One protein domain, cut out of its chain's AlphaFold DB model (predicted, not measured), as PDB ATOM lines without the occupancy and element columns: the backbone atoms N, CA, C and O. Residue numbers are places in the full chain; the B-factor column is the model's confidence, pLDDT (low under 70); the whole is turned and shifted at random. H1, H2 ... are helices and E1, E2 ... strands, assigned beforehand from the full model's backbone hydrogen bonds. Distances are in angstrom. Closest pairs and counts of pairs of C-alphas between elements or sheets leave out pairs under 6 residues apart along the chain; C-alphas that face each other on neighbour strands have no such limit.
ATOM      1  N   ILE A   3      18.651 -13.891 -36.911       39.44
ATOM      2  CA  ILE A   3      18.434 -12.763 -37.801       39.44
ATOM      3  C   ILE A   3      17.454 -11.819 -37.114       39.44
ATOM      4  O   ILE A   3      16.390 -12.270 -36.725       39.44
ATOM      5  N   ASP A   4      17.805 -10.548 -36.969       43.16
ATOM      6  CA  ASP A   4      17.017  -9.559 -36.225       43.16
ATOM      7  C   ASP A   4      16.376  -8.527 -37.187       43.16
ATOM      8  O   ASP A   4      17.094  -7.942 -37.999       43.16
ATOM      9  N   ASN A   5      15.054  -8.291 -37.096       39.00
ATOM     10  CA  ASN A   5      14.264  -7.387 -37.961       39.00
ATOM     11  C   ASN A   5      13.802  -6.093 -37.266       39.00
ATOM     12  O   ASN A   5      13.445  -6.107 -36.091       39.00
ATOM     13  N   TYR A   6      13.740  -4.994 -38.027       46.78
ATOM     14  CA  TYR A   6      13.301  -3.654 -37.603       46.78
ATOM     15  C   TYR A   6      12.308  -3.056 -38.628       46.78
ATOM     16  O   TYR A   6      12.454  -3.302 -39.825       46.78
ATOM     17  N   VAL A   7      11.312  -2.273 -38.186       36.16
ATOM     18  CA  VAL A   7      10.219  -1.700 -39.015       36.16
ATOM     19  C   VAL A   7      10.056  -0.210 -38.739       36.16
ATOM     20  O   VAL A   7       9.835   0.130 -37.592       36.16
ATOM     21  N   ASN A   8      10.049   0.673 -39.745       40.69
ATOM     22  CA  ASN A   8       9.793   2.120 -39.574       40.69
ATOM     23  C   ASN A   8       8.367   2.516 -39.999       40.69
ATOM     24  O   ASN A   8       7.940   2.088 -41.067       40.69
ATOM     25  N   GLY A   9       7.630   3.350 -39.248       31.34
ATOM     26  CA  GLY A   9       6.287   3.805 -39.659       31.34
ATOM     27  C   GLY A   9       5.930   5.200 -39.144       31.34
ATOM     28  O   GLY A   9       6.304   5.521 -38.035       31.34
ATOM     29  N   MET A  10       5.198   6.021 -39.914       47.00
ATOM     30  CA  MET A  10       4.747   7.352 -39.463       47.00
ATOM     31  C   MET A  10       3.389   7.784 -40.062       47.00
ATOM     32  O   MET A  10       3.004   7.349 -41.147       47.00
ATOM     33  N   PRO A  28       7.877   4.527 -48.290       83.31
ATOM     34  CA  PRO A  28       8.899   5.018 -47.364       83.31
ATOM     35  C   PRO A  28       9.060   4.101 -46.137       83.31
ATOM     36  O   PRO A  28       9.281   4.562 -45.024       83.31
ATOM     37  N   VAL A  29       8.902   2.795 -46.332       86.44
ATOM     38  CA  VAL A  29       9.004   1.770 -45.299       86.44
ATOM     39  C   VAL A  29      10.047   0.780 -45.777       86.44
ATOM     40  O   VAL A  29       9.994   0.300 -46.908       86.44
ATOM     41  N   SER A  30      11.039   0.519 -44.943       90.75
ATOM     42  CA  SER A  30      12.126  -0.403 -45.251       90.75
ATOM     43  C   SER A  30      12.449  -1.239 -44.026       90.75
ATOM     44  O   SER A  30      12.163  -0.830 -42.899       90.75
ATOM     45  N   ILE A  31      13.023  -2.406 -44.274       93.25
ATOM     46  CA  ILE A  31      13.562  -3.287 -43.251       93.25
ATOM     47  C   ILE A  31      15.083  -3.152 -43.194       93.25
ATOM     48  O   ILE A  31      15.741  -2.776 -44.168       93.25
ATOM     49  N   LEU A  32      15.631  -3.474 -42.029       94.19
ATOM     50  CA  LEU A  32      17.053  -3.693 -41.805       94.19
ATOM     51  C   LEU A  32      17.192  -5.067 -41.165       94.19
ATOM     52  O   LEU A  32      16.553  -5.331 -40.144       94.19
ATOM     53  N   VAL A  33      18.030  -5.907 -41.761       93.88
ATOM     54  CA  VAL A  33      18.253  -7.274 -41.308       93.88
ATOM     55  C   VAL A  33      19.694  -7.446 -40.856       93.88
ATOM     56  O   VAL A  33      20.621  -7.408 -41.669       93.88
ATOM     57  N   VAL A  34      19.893  -7.679 -39.559       94.31
ATOM     58  CA  VAL A  34      21.225  -7.951 -39.001       94.31
ATOM     59  C   VAL A  34      21.460  -9.455 -38.961       94.31
ATOM     60  O   VAL A  34      20.794 -10.183 -38.225       94.31
ATOM     61  N   ILE A  35      22.434  -9.921 -39.743       93.00
ATOM     62  CA  ILE A  35      22.826 -11.331 -39.805       93.00
ATOM     63  C   ILE A  35      24.096 -11.517 -38.983       93.00
ATOM     64  O   ILE A  35      25.113 -10.871 -39.245       93.00
ATOM     65  N   TYR A  36      24.061 -12.426 -38.009       93.12
ATOM     66  CA  TYR A  36      25.237 -12.733 -37.202       93.12
ATOM     67  C   TYR A  36      25.399 -14.224 -36.895       93.12
ATOM     68  O   TYR A  36      24.445 -14.993 -36.728       93.12
ATOM     69  N   ALA A  37      26.659 -14.631 -36.769       90.75
ATOM     70  CA  ALA A  37      27.046 -15.975 -36.374       90.75
ATOM     71  C   ALA A  37      26.945 -16.123 -34.845       90.75
ATOM     72  O   ALA A  37      27.580 -15.390 -34.085       90.75
ATOM     73  N   GLN A  38      26.121 -17.061 -34.366       90.06
ATOM     74  CA  GLN A  38      25.835 -17.213 -32.931       90.06
ATOM     75  C   GLN A  38      27.045 -17.673 -32.109       90.06
ATOM     76  O   GLN A  38      27.134 -17.322 -30.932       90.06
ATOM     77  N   ASP A  39      27.944 -18.443 -32.714       93.31
ATOM     78  CA  ASP A  39      29.147 -19.017 -32.112       93.31
ATOM     79  C   ASP A  39      30.276 -17.986 -31.965       93.31
ATOM     80  O   ASP A  39      30.876 -17.860 -30.901       93.31
ATOM     81  N   THR A  40      30.530 -17.205 -33.013       94.25
ATOM     82  CA  THR A  40      31.649 -16.256 -33.092       94.25
ATOM     83  C   THR A  40      31.243 -14.816 -32.804       94.25
ATOM     84  O   THR A  40      32.114 -13.960 -32.661       94.25
ATOM     85  N   LYS A  41      29.935 -14.535 -32.735       93.38
ATOM     86  CA  LYS A  41      29.348 -13.192 -32.584       93.38
ATOM     87  C   LYS A  41      29.753 -12.206 -33.684       93.38
ATOM     88  O   LYS A  41      29.638 -10.998 -33.505       93.38
ATOM     89  N   ARG A  42      30.220 -12.708 -34.832       93.81
ATOM     90  CA  ARG A  42      30.552 -11.874 -35.992       93.81
ATOM     91  C   ARG A  42      29.291 -11.504 -36.759       93.81
ATOM     92  O   ARG A  42      28.411 -12.345 -36.929       93.81
ATOM     93  N   VAL A  43      29.251 -10.266 -37.236       94.12
ATOM     94  CA  VAL A  43      28.162  -9.710 -38.043       94.12
ATOM     95  C   VAL A  43      28.574  -9.720 -39.511       94.12
ATOM     96  O   VAL A  43      29.719  -9.399 -39.834       94.12
ATOM     97  N   LEU A  44      27.649 -10.100 -40.392       94.50
ATOM     98  CA  LEU A  44      27.832  -9.982 -41.831       94.50
ATOM     99  C   LEU A  44      27.611  -8.528 -42.254       94.50
ATOM    100  O   LEU A  44      26.558  -7.950 -41.993       94.50
ATOM    101  N   MET A  45      28.605  -7.964 -42.933       95.00
ATOM    102  CA  MET A  45      28.537  -6.635 -43.530       95.00
ATOM    103  C   MET A  45      28.726  -6.755 -45.041       95.00
ATOM    104  O   MET A  45      29.612  -7.468 -45.510       95.00
ATOM    105  N   LEU A  46      27.889  -6.045 -45.784       93.12
ATOM    106  CA  LEU A  46      27.887  -5.940 -47.232       93.12
ATOM    107  C   LEU A  46      28.499  -4.605 -47.633       93.12
ATOM    108  O   LEU A  46      28.107  -3.553 -47.126       93.12
ATOM    109  N   GLN A  47      29.455  -4.660 -48.550       93.31
ATOM    110  CA  GLN A  47      30.035  -3.476 -49.166       93.31
ATOM    111  C   GLN A  47      29.185  -3.078 -50.367       93.31
ATOM    112  O   GLN A  47      28.872  -3.918 -51.220       93.31
ATOM    113  N   ARG A  48      28.813  -1.802 -50.455       88.56
ATOM    114  CA  ARG A  48      28.048  -1.333 -51.606       88.56
ATOM    115  C   ARG A  48      28.935  -1.245 -52.849       88.56
ATOM    116  O   ARG A  48      30.130  -0.977 -52.782       88.56
ATOM    117  N   ARG A  49      28.324  -1.458 -54.016       87.50
ATOM    118  CA  ARG A  49      29.019  -1.344 -55.312       87.50
ATOM    119  C   ARG A  49      29.242   0.106 -55.743       87.50
ATOM    120  O   ARG A  49      30.164   0.362 -56.506       87.50
ATOM    121  N   ASP A  50      28.370   1.015 -55.315       88.00
ATOM    122  CA  ASP A  50      28.406   2.444 -55.650       88.00
ATOM    123  C   ASP A  50      29.264   3.270 -54.682       88.00
ATOM    124  O   ASP A  50      29.785   4.308 -55.082       88.00
ATOM    125  N   ASP A  51      29.459   2.788 -53.454       88.06
ATOM    126  CA  ASP A  51      30.328   3.396 -52.449       88.06
ATOM    127  C   ASP A  51      31.104   2.304 -51.682       88.06
ATOM    128  O   ASP A  51      30.547   1.663 -50.785       88.06
ATOM    129  N   PRO A  52      32.384   2.060 -52.027       88.12
ATOM    130  CA  PRO A  52      33.216   1.058 -51.362       88.12
ATOM    131  C   PRO A  52      33.511   1.361 -49.886       88.12
ATOM    132  O   PRO A  52      33.822   0.441 -49.127       88.12
ATOM    133  N   ASP A  53      33.427   2.621 -49.460       92.00
ATOM    134  CA  ASP A  53      33.623   2.988 -48.055       92.00
ATOM    135  C   ASP A  53      32.343   2.755 -47.238       92.00
ATOM    136  O   ASP A  53      32.368   2.734 -46.002       92.00
ATOM    137  N   PHE A  54      31.223   2.506 -47.922       88.19
ATOM    138  CA  PHE A  54      29.938   2.246 -47.308       88.19
ATOM    139  C   PHE A  54      29.700   0.751 -47.079       88.19
ATOM    140  O   PHE A  54      29.503  -0.040 -48.007       88.19
ATOM    141  N   TRP A  55      29.612   0.390 -45.801       92.44
ATOM    142  CA  TRP A  55      29.251  -0.949 -45.351       92.44
ATOM    143  C   TRP A  55      27.895  -0.929 -44.657       92.44
ATOM    144  O   TRP A  55      27.633  -0.092 -43.797       92.44
ATOM    145  N   GLN A  56      27.042  -1.885 -45.001       94.12
ATOM    146  CA  GLN A  56      25.710  -2.031 -44.421       94.12
ATOM    147  C   GLN A  56      25.374  -3.493 -44.146       94.12
ATOM    148  O   GLN A  56      26.023  -4.396 -44.660       94.12
ATOM    149  N   SER A  57      24.340  -3.736 -43.349       95.31
ATOM    150  CA  SER A  57      23.667  -5.037 -43.360       95.31
ATOM    151  C   SER A  57      22.670  -5.109 -44.528       95.31
ATOM    152  O   SER A  57      22.591  -4.184 -45.344       95.31
ATOM    153  N   VAL A  58      21.911  -6.201 -44.615       94.56
ATOM    154  CA  VAL A  58      20.864  -6.359 -45.634       94.56
ATOM    155  C   VAL A  58      19.742  -5.354 -45.365       94.56
ATOM    156  O   VAL A  58      19.276  -5.221 -44.230       94.56
ATOM    157  N   THR A  59      19.314  -4.630 -46.396       93.81
ATOM    158  CA  THR A  59      18.247  -3.619 -46.303       93.81
ATOM    159  C   THR A  59      17.373  -3.652 -47.536       93.81
ATOM    160  O   THR A  59      17.889  -3.840 -48.628       93.81
ATOM    161  N   GLY A  60      16.100  -3.303 -47.398       91.00
ATOM    162  CA  GLY A  60      15.202  -3.263 -48.542       91.00
ATOM    163  C   GLY A  60      13.848  -2.666 -48.223       91.00
ATOM    164  O   GLY A  60      13.450  -2.561 -47.062       91.00
ATOM    165  N   SER A  61      13.156  -2.214 -49.264       91.69
ATOM    166  CA  SER A  61      11.832  -1.609 -49.126       91.69
ATOM    167  C   SER A  61      10.777  -2.679 -48.875       91.69
ATOM    168  O   SER A  61      10.857  -3.766 -49.436       91.69
ATOM    169  N   VAL A  62       9.764  -2.338 -48.079       90.75
ATOM    170  CA  VAL A  62       8.566  -3.167 -47.923       90.75
ATOM    171  C   VAL A  62       7.616  -2.863 -49.083       90.75
ATOM    172  O   VAL A  62       7.067  -1.762 -49.184       90.75
ATOM    173  N   GLU A  63       7.443  -3.827 -49.974       91.62
ATOM    174  CA  GLU A  63       6.561  -3.795 -51.136       91.62
ATOM    175  C   GLU A  63       5.075  -3.787 -50.746       91.62
ATOM    176  O   GLU A  63       4.684  -3.918 -49.584       91.62
ATOM    177  N   GLU A  64       4.198  -3.538 -51.714       88.88
ATOM    178  CA  GLU A  64       2.756  -3.549 -51.476       88.88
ATOM    179  C   GLU A  64       2.252  -4.980 -51.231       88.88
ATOM    180  O   GLU A  64       2.594  -5.907 -51.955       88.88
ATOM    181  N   GLY A  65       1.433  -5.163 -50.194       90.88
ATOM    182  CA  GLY A  65       0.879  -6.474 -49.840       90.88
ATOM    183  C   GLY A  65       1.824  -7.410 -49.077       90.88
ATOM    184  O   GLY A  65       1.369  -8.470 -48.651       90.88
ATOM    185  N   GLU A  66       3.086  -7.031 -48.843       92.25
ATOM    186  CA  GLU A  66       4.003  -7.795 -47.989       92.25
ATOM    187  C   GLU A  66       4.107  -7.217 -46.567       92.25
ATOM    188  O   GLU A  66       3.953  -6.017 -46.317       92.25
ATOM    189  N   THR A  67       4.358  -8.104 -45.608       91.75
ATOM    190  CA  THR A  67       4.708  -7.767 -44.223       91.75
ATOM    191  C   THR A  67       6.219  -7.575 -44.093       91.75
ATOM    192  O   THR A  67       6.992  -8.111 -44.884       91.75
ATOM    193  N   ALA A  68       6.673  -6.863 -43.061       90.94
ATOM    194  CA  ALA A  68       8.106  -6.667 -42.835       90.94
ATOM    195  C   ALA A  68       8.916  -7.979 -42.704       90.94
ATOM    196  O   ALA A  68       9.988  -8.061 -43.302       90.94
ATOM    197  N   PRO A  69       8.435  -9.041 -42.022       92.94
ATOM    198  CA  PRO A  69       9.134 -10.327 -42.021       92.94
ATOM    199  C   PRO A  69       9.233 -10.964 -43.412       92.94
ATOM    200  O   PRO A  69      10.273 -11.527 -43.742       92.94
ATOM    201  N   GLN A  70       8.192 -10.847 -44.243       94.75
ATOM    202  CA  GLN A  70       8.234 -11.336 -45.628       94.75
ATOM    203  C   GLN A  70       9.267 -10.566 -46.457       94.75
ATOM    204  O   GLN A  70      10.085 -11.199 -47.124       94.75
ATOM    205  N   ALA A  71       9.287  -9.235 -46.337       94.75
ATOM    206  CA  ALA A  71      10.284  -8.381 -46.976       94.75
ATOM    207  C   ALA A  71      11.708  -8.775 -46.556       94.75
ATOM    208  O   ALA A  71      12.578  -8.971 -47.395       94.75
ATOM    209  N   ALA A  72      11.940  -8.978 -45.256       94.75
ATOM    210  CA  ALA A  72      13.241  -9.390 -44.736       94.75
ATOM    211  C   ALA A  72      13.704 -10.737 -45.308       94.75
ATOM    212  O   ALA A  72      14.852 -10.869 -45.722       94.75
ATOM    213  N   MET A  73      12.820 -11.735 -45.373       94.62
ATOM    214  CA  MET A  73      13.152 -13.042 -45.951       94.62
ATOM    215  C   MET A  73      13.462 -12.945 -47.448       94.62
ATOM    216  O   MET A  73      14.379 -13.617 -47.922       94.62
ATOM    217  N   ARG A  74      12.714 -12.111 -48.182       96.75
ATOM    218  CA  ARG A  74      12.936 -11.840 -49.607       96.75
ATOM    219  C   ARG A  74      14.294 -11.176 -49.838       96.75
ATOM    220  O   ARG A  74      15.105 -11.721 -50.577       96.75
ATOM    221  N   GLU A  75      14.576 -10.073 -49.150       96.25
ATOM    222  CA  GLU A  75      15.827  -9.312 -49.292       96.25
ATOM    223  C   GLU A  75      17.061 -10.138 -48.896       96.25
ATOM    224  O   GLU A  75      18.061 -10.142 -49.605       96.25
ATOM    225  N   VAL A  76      16.990 -10.924 -47.813       95.94
ATOM    226  CA  VAL A  76      18.087 -11.833 -47.422       95.94
ATOM    227  C   VAL A  76      18.361 -12.870 -48.513       95.94
ATOM    228  O   VAL A  76      19.517 -13.162 -48.834       95.94
ATOM    229  N   LYS A  77      17.310 -13.415 -49.126       95.75
ATOM    230  CA  LYS A  77      17.458 -14.372 -50.221       95.75
ATOM    231  C   LYS A  77      18.046 -13.723 -51.474       95.75
ATOM    232  O   LYS A  77      18.877 -14.343 -52.131       95.75
ATOM    233  N   GLU A  78      17.648 -12.498 -51.799       95.19
ATOM    234  CA  GLU A  78      18.120 -11.772 -52.982       95.19
ATOM    235  C   GLU A  78      19.563 -11.263 -52.839       95.19
ATOM    236  O   GLU A  78      20.369 -11.458 -53.750       95.19
ATOM    237  N   GLU A  79      19.915 -10.648 -51.706       93.50
ATOM    238  CA  GLU A  79      21.222 -10.004 -51.527       93.50
ATOM    239  C   GLU A  79      22.338 -10.984 -51.154       93.50
ATOM    240  O   GLU A  79      23.482 -10.808 -51.581       93.50
ATOM    241  N   VAL A  80      22.031 -12.014 -50.357       94.12
ATOM    242  CA  VAL A  80      23.051 -12.929 -49.811       94.12
ATOM    243  C   VAL A  80      22.777 -14.406 -50.078       94.12
ATOM    244  O   VAL A  80      23.569 -15.249 -49.668       94.12
ATOM    245  N   THR A  81      21.711 -14.736 -50.818       96.19
ATOM    246  CA  THR A  81      21.383 -16.122 -51.215       96.19
ATOM    247  C   THR A  81      21.184 -17.066 -50.020       96.19
ATOM    248  O   THR A  81      21.425 -18.266 -50.120       96.19
ATOM    249  N   ILE A  82      20.724 -16.536 -48.884       92.62
ATOM    250  CA  ILE A  82      20.368 -17.329 -47.699       92.62
ATOM    251  C   ILE A  82      18.854 -17.523 -47.692       92.62
ATOM    252  O   ILE A  82      18.095 -16.554 -47.722       92.62
ATOM    253  N   ASP A  83      18.396 -18.773 -47.639       93.62
ATOM    254  CA  ASP A  83      16.968 -19.082 -47.558       93.62
ATOM    255  C   ASP A  83      16.603 -19.456 -46.120       93.62
ATOM    256  O   ASP A  83      16.798 -20.585 -45.674       93.62
ATOM    257  N   VAL A  84      16.050 -18.484 -45.392       91.19
ATOM    258  CA  VAL A  84      15.710 -18.607 -43.967       91.19
ATOM    259  C   VAL A  84      14.831 -19.831 -43.681       91.19
ATOM    260  O   VAL A  84      15.026 -20.494 -42.663       91.19
ATOM    261  N   VAL A  85      13.887 -20.162 -44.573       90.12
ATOM    262  CA  VAL A  85      12.974 -21.302 -44.379       90.12
ATOM    263  C   VAL A  85      13.679 -22.610 -44.693       90.12
ATOM    264  O   VAL A  85      13.619 -23.540 -43.889       90.12
ATOM    265  N   ALA A  86      14.342 -22.695 -45.851       92.88
ATOM    266  CA  ALA A  86      15.002 -23.926 -46.279       92.88
ATOM    267  C   ALA A  86      16.145 -24.319 -45.328       92.88
ATOM    268  O   ALA A  86      16.340 -25.501 -45.039       92.88
ATOM    269  N   GLU A  87      16.855 -23.327 -44.794       91.81
ATOM    270  CA  GLU A  87      17.953 -23.504 -43.844       91.81
ATOM    271  C   GLU A  87      17.491 -23.598 -42.380       91.81
ATOM    272  O   GLU A  87      18.323 -23.764 -41.488       91.81
ATOM    273  N   GLN A  88      16.177 -23.536 -42.111       90.81
ATOM    274  CA  GLN A  88      15.591 -23.618 -40.762       90.81
ATOM    275  C   GLN A  88      16.199 -22.593 -39.788       90.81
ATOM    276  O   GLN A  88      16.439 -22.873 -38.609       90.81
ATOM    277  N   LEU A  89      16.464 -21.389 -40.290       91.81
ATOM    278  CA  LEU A  89      17.010 -20.293 -39.503       91.81
ATOM    279  C   LEU A  89      15.893 -19.547 -38.773       91.81
ATOM    280  O   LEU A  89      14.741 -19.508 -39.202       91.81
ATOM    281  N   THR A  90      16.242 -18.930 -37.647       91.12
ATOM    282  CA  THR A  90      15.301 -18.114 -36.876       91.12
ATOM    283  C   THR A  90      15.412 -16.652 -37.283       91.12
ATOM    284  O   THR A  90      16.482 -16.048 -37.173       91.12
ATOM    285  N   LEU A  91      14.278 -16.092 -37.699       91.19
ATOM    286  CA  LEU A  91      14.067 -14.664 -37.895       91.19
ATOM    287  C   LEU A  91      13.336 -14.101 -36.672       91.19
ATOM    288  O   LEU A  91      12.188 -14.449 -36.406       91.19
ATOM    289  N   ILE A  92      14.027 -13.270 -35.909       90.88
ATOM    290  CA  ILE A  92      13.566 -12.596 -34.705       90.88
ATOM    291  C   ILE A  92      13.162 -11.173 -35.080       90.88
ATOM    292  O   ILE A  92      13.930 -10.421 -35.670       90.88
ATOM    293  N   ASP A  93      11.952 -10.774 -34.711       88.81
ATOM    294  CA  ASP A  93      11.542  -9.376 -34.795       88.81
ATOM    295  C   ASP A  93      12.038  -8.625 -33.553       88.81
ATOM    296  O   ASP A  93      11.621  -8.916 -32.429       88.81
ATOM    297  N   CYS A  94      12.948  -7.667 -33.744       85.88
ATOM    298  CA  CYS A  94      13.441  -6.811 -32.667       85.88
ATOM    299  C   CYS A  94      12.450  -5.720 -32.267       85.88
ATOM    300  O   CYS A  94      12.695  -5.032 -31.274       85.88
ATOM    301  N   GLN A  95      11.359  -5.554 -33.024       84.31
ATOM    302  CA  GLN A  95      10.294  -4.587 -32.779       84.31
ATOM    303  C   GLN A  95      10.834  -3.181 -32.514       84.31
ATOM    304  O   GLN A  95      10.352  -2.482 -31.620       84.31
ATOM    305  N   ARG A  96      11.860  -2.758 -33.268       81.25
ATOM    306  CA  ARG A  96      12.227  -1.343 -33.270       81.25
ATOM    307  C   ARG A  96      12.106  -0.679 -34.617       81.25
ATOM    308  O   ARG A  96      12.188  -1.293 -35.676       81.25
ATOM    309  N   THR A  97      11.942   0.622 -34.483       83.19
ATOM    310  CA  THR A  97      11.480   1.566 -35.475       83.19
ATOM    311  C   THR A  97      12.317   2.816 -35.289       83.19
ATOM    312  O   THR A  97      12.437   3.328 -34.177       83.19
TER     313      THR A  97
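AT A GLANCE: This is residues 3 to 10 and 28 to 97 of the 116 residues of the protein "Dihydroneopterin triphosphate pyrophosphatase" of Escherichia coli O111:H11 str. CVM9455 (UniProt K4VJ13). One twisted sheet of four strands has a single helix, H1, packed slantwise over one face and no named helix on the other, while the long stretch of residues 37 to 57 loops out from E2 and back to E3. The printed part has 78 residues, with E1, E2, E3, H1 and E4 in that order along the chain. The sheet's order is E3, E2, E1, E4, and it is mixed. The class is mixed, helices and strands, with under half of the residues in named elements. The whole is compact, with a radius of gyration of the C-alphas of 12.6 A and spans of 33 by 33 by 22 A.

HOW THE PARTS SIT: E1, residues 3 to 7, is antiparallel to E2, residues 30 to 36, at 161 degrees, with N 34 and O 4 within hydrogen-bond range at 3.2 A. E2 and E3, residues 58 to 61, form a hairpin, with N 31 and O 60 2.8 A apart. E4, residues 90 to 93, is parallel to E1 at 27 degrees, with N 92 and O 3 2.7 A apart. H1, residues 68 to 80, is on the sheet at a height of 7.2 A, making two layers, a helix on one face of a sheet. It lies over E3, E2 and, only just, E1, on which 3 of its C-alphas fall. On the local plane it stands at 59 degrees to E2, only just slantwise to the strands. The closest C-alphas of E3 and H1, those of Gly 60 and Glu 75, are 6.1 A apart. E3, H1 and E4 make a split strand-helix-strand unit, its two strands running the same way with E2 and E1 between them, and its crossover is right-handed. In H1 every O i to N i+4 pair is within hydrogen-bond range.

IN THESE COORDINATES: E1 begins at C-alpha 3, (18.434, -12.763, -37.801), and is 13.8 A long. E2 is 19.7 A, E3 10.8 A, H1 17.6 A and E4 9.7 A, the last ending at C-alpha 93, (11.542, -9.376, -34.795).

THE WHOLE: The C-alphas farthest apart, those of Met 10 and Asp 39, are 36.7 A apart. Residues 11 to 27 are not printed, and C-alphas 10 and 28 are 9.2 A apart across the cut. The link from E2 to E3 is long, and in it residues 46 to 47 pair antiparallel with 55 to 56. The model's pLDDT is under 70 in residues 3 to 10.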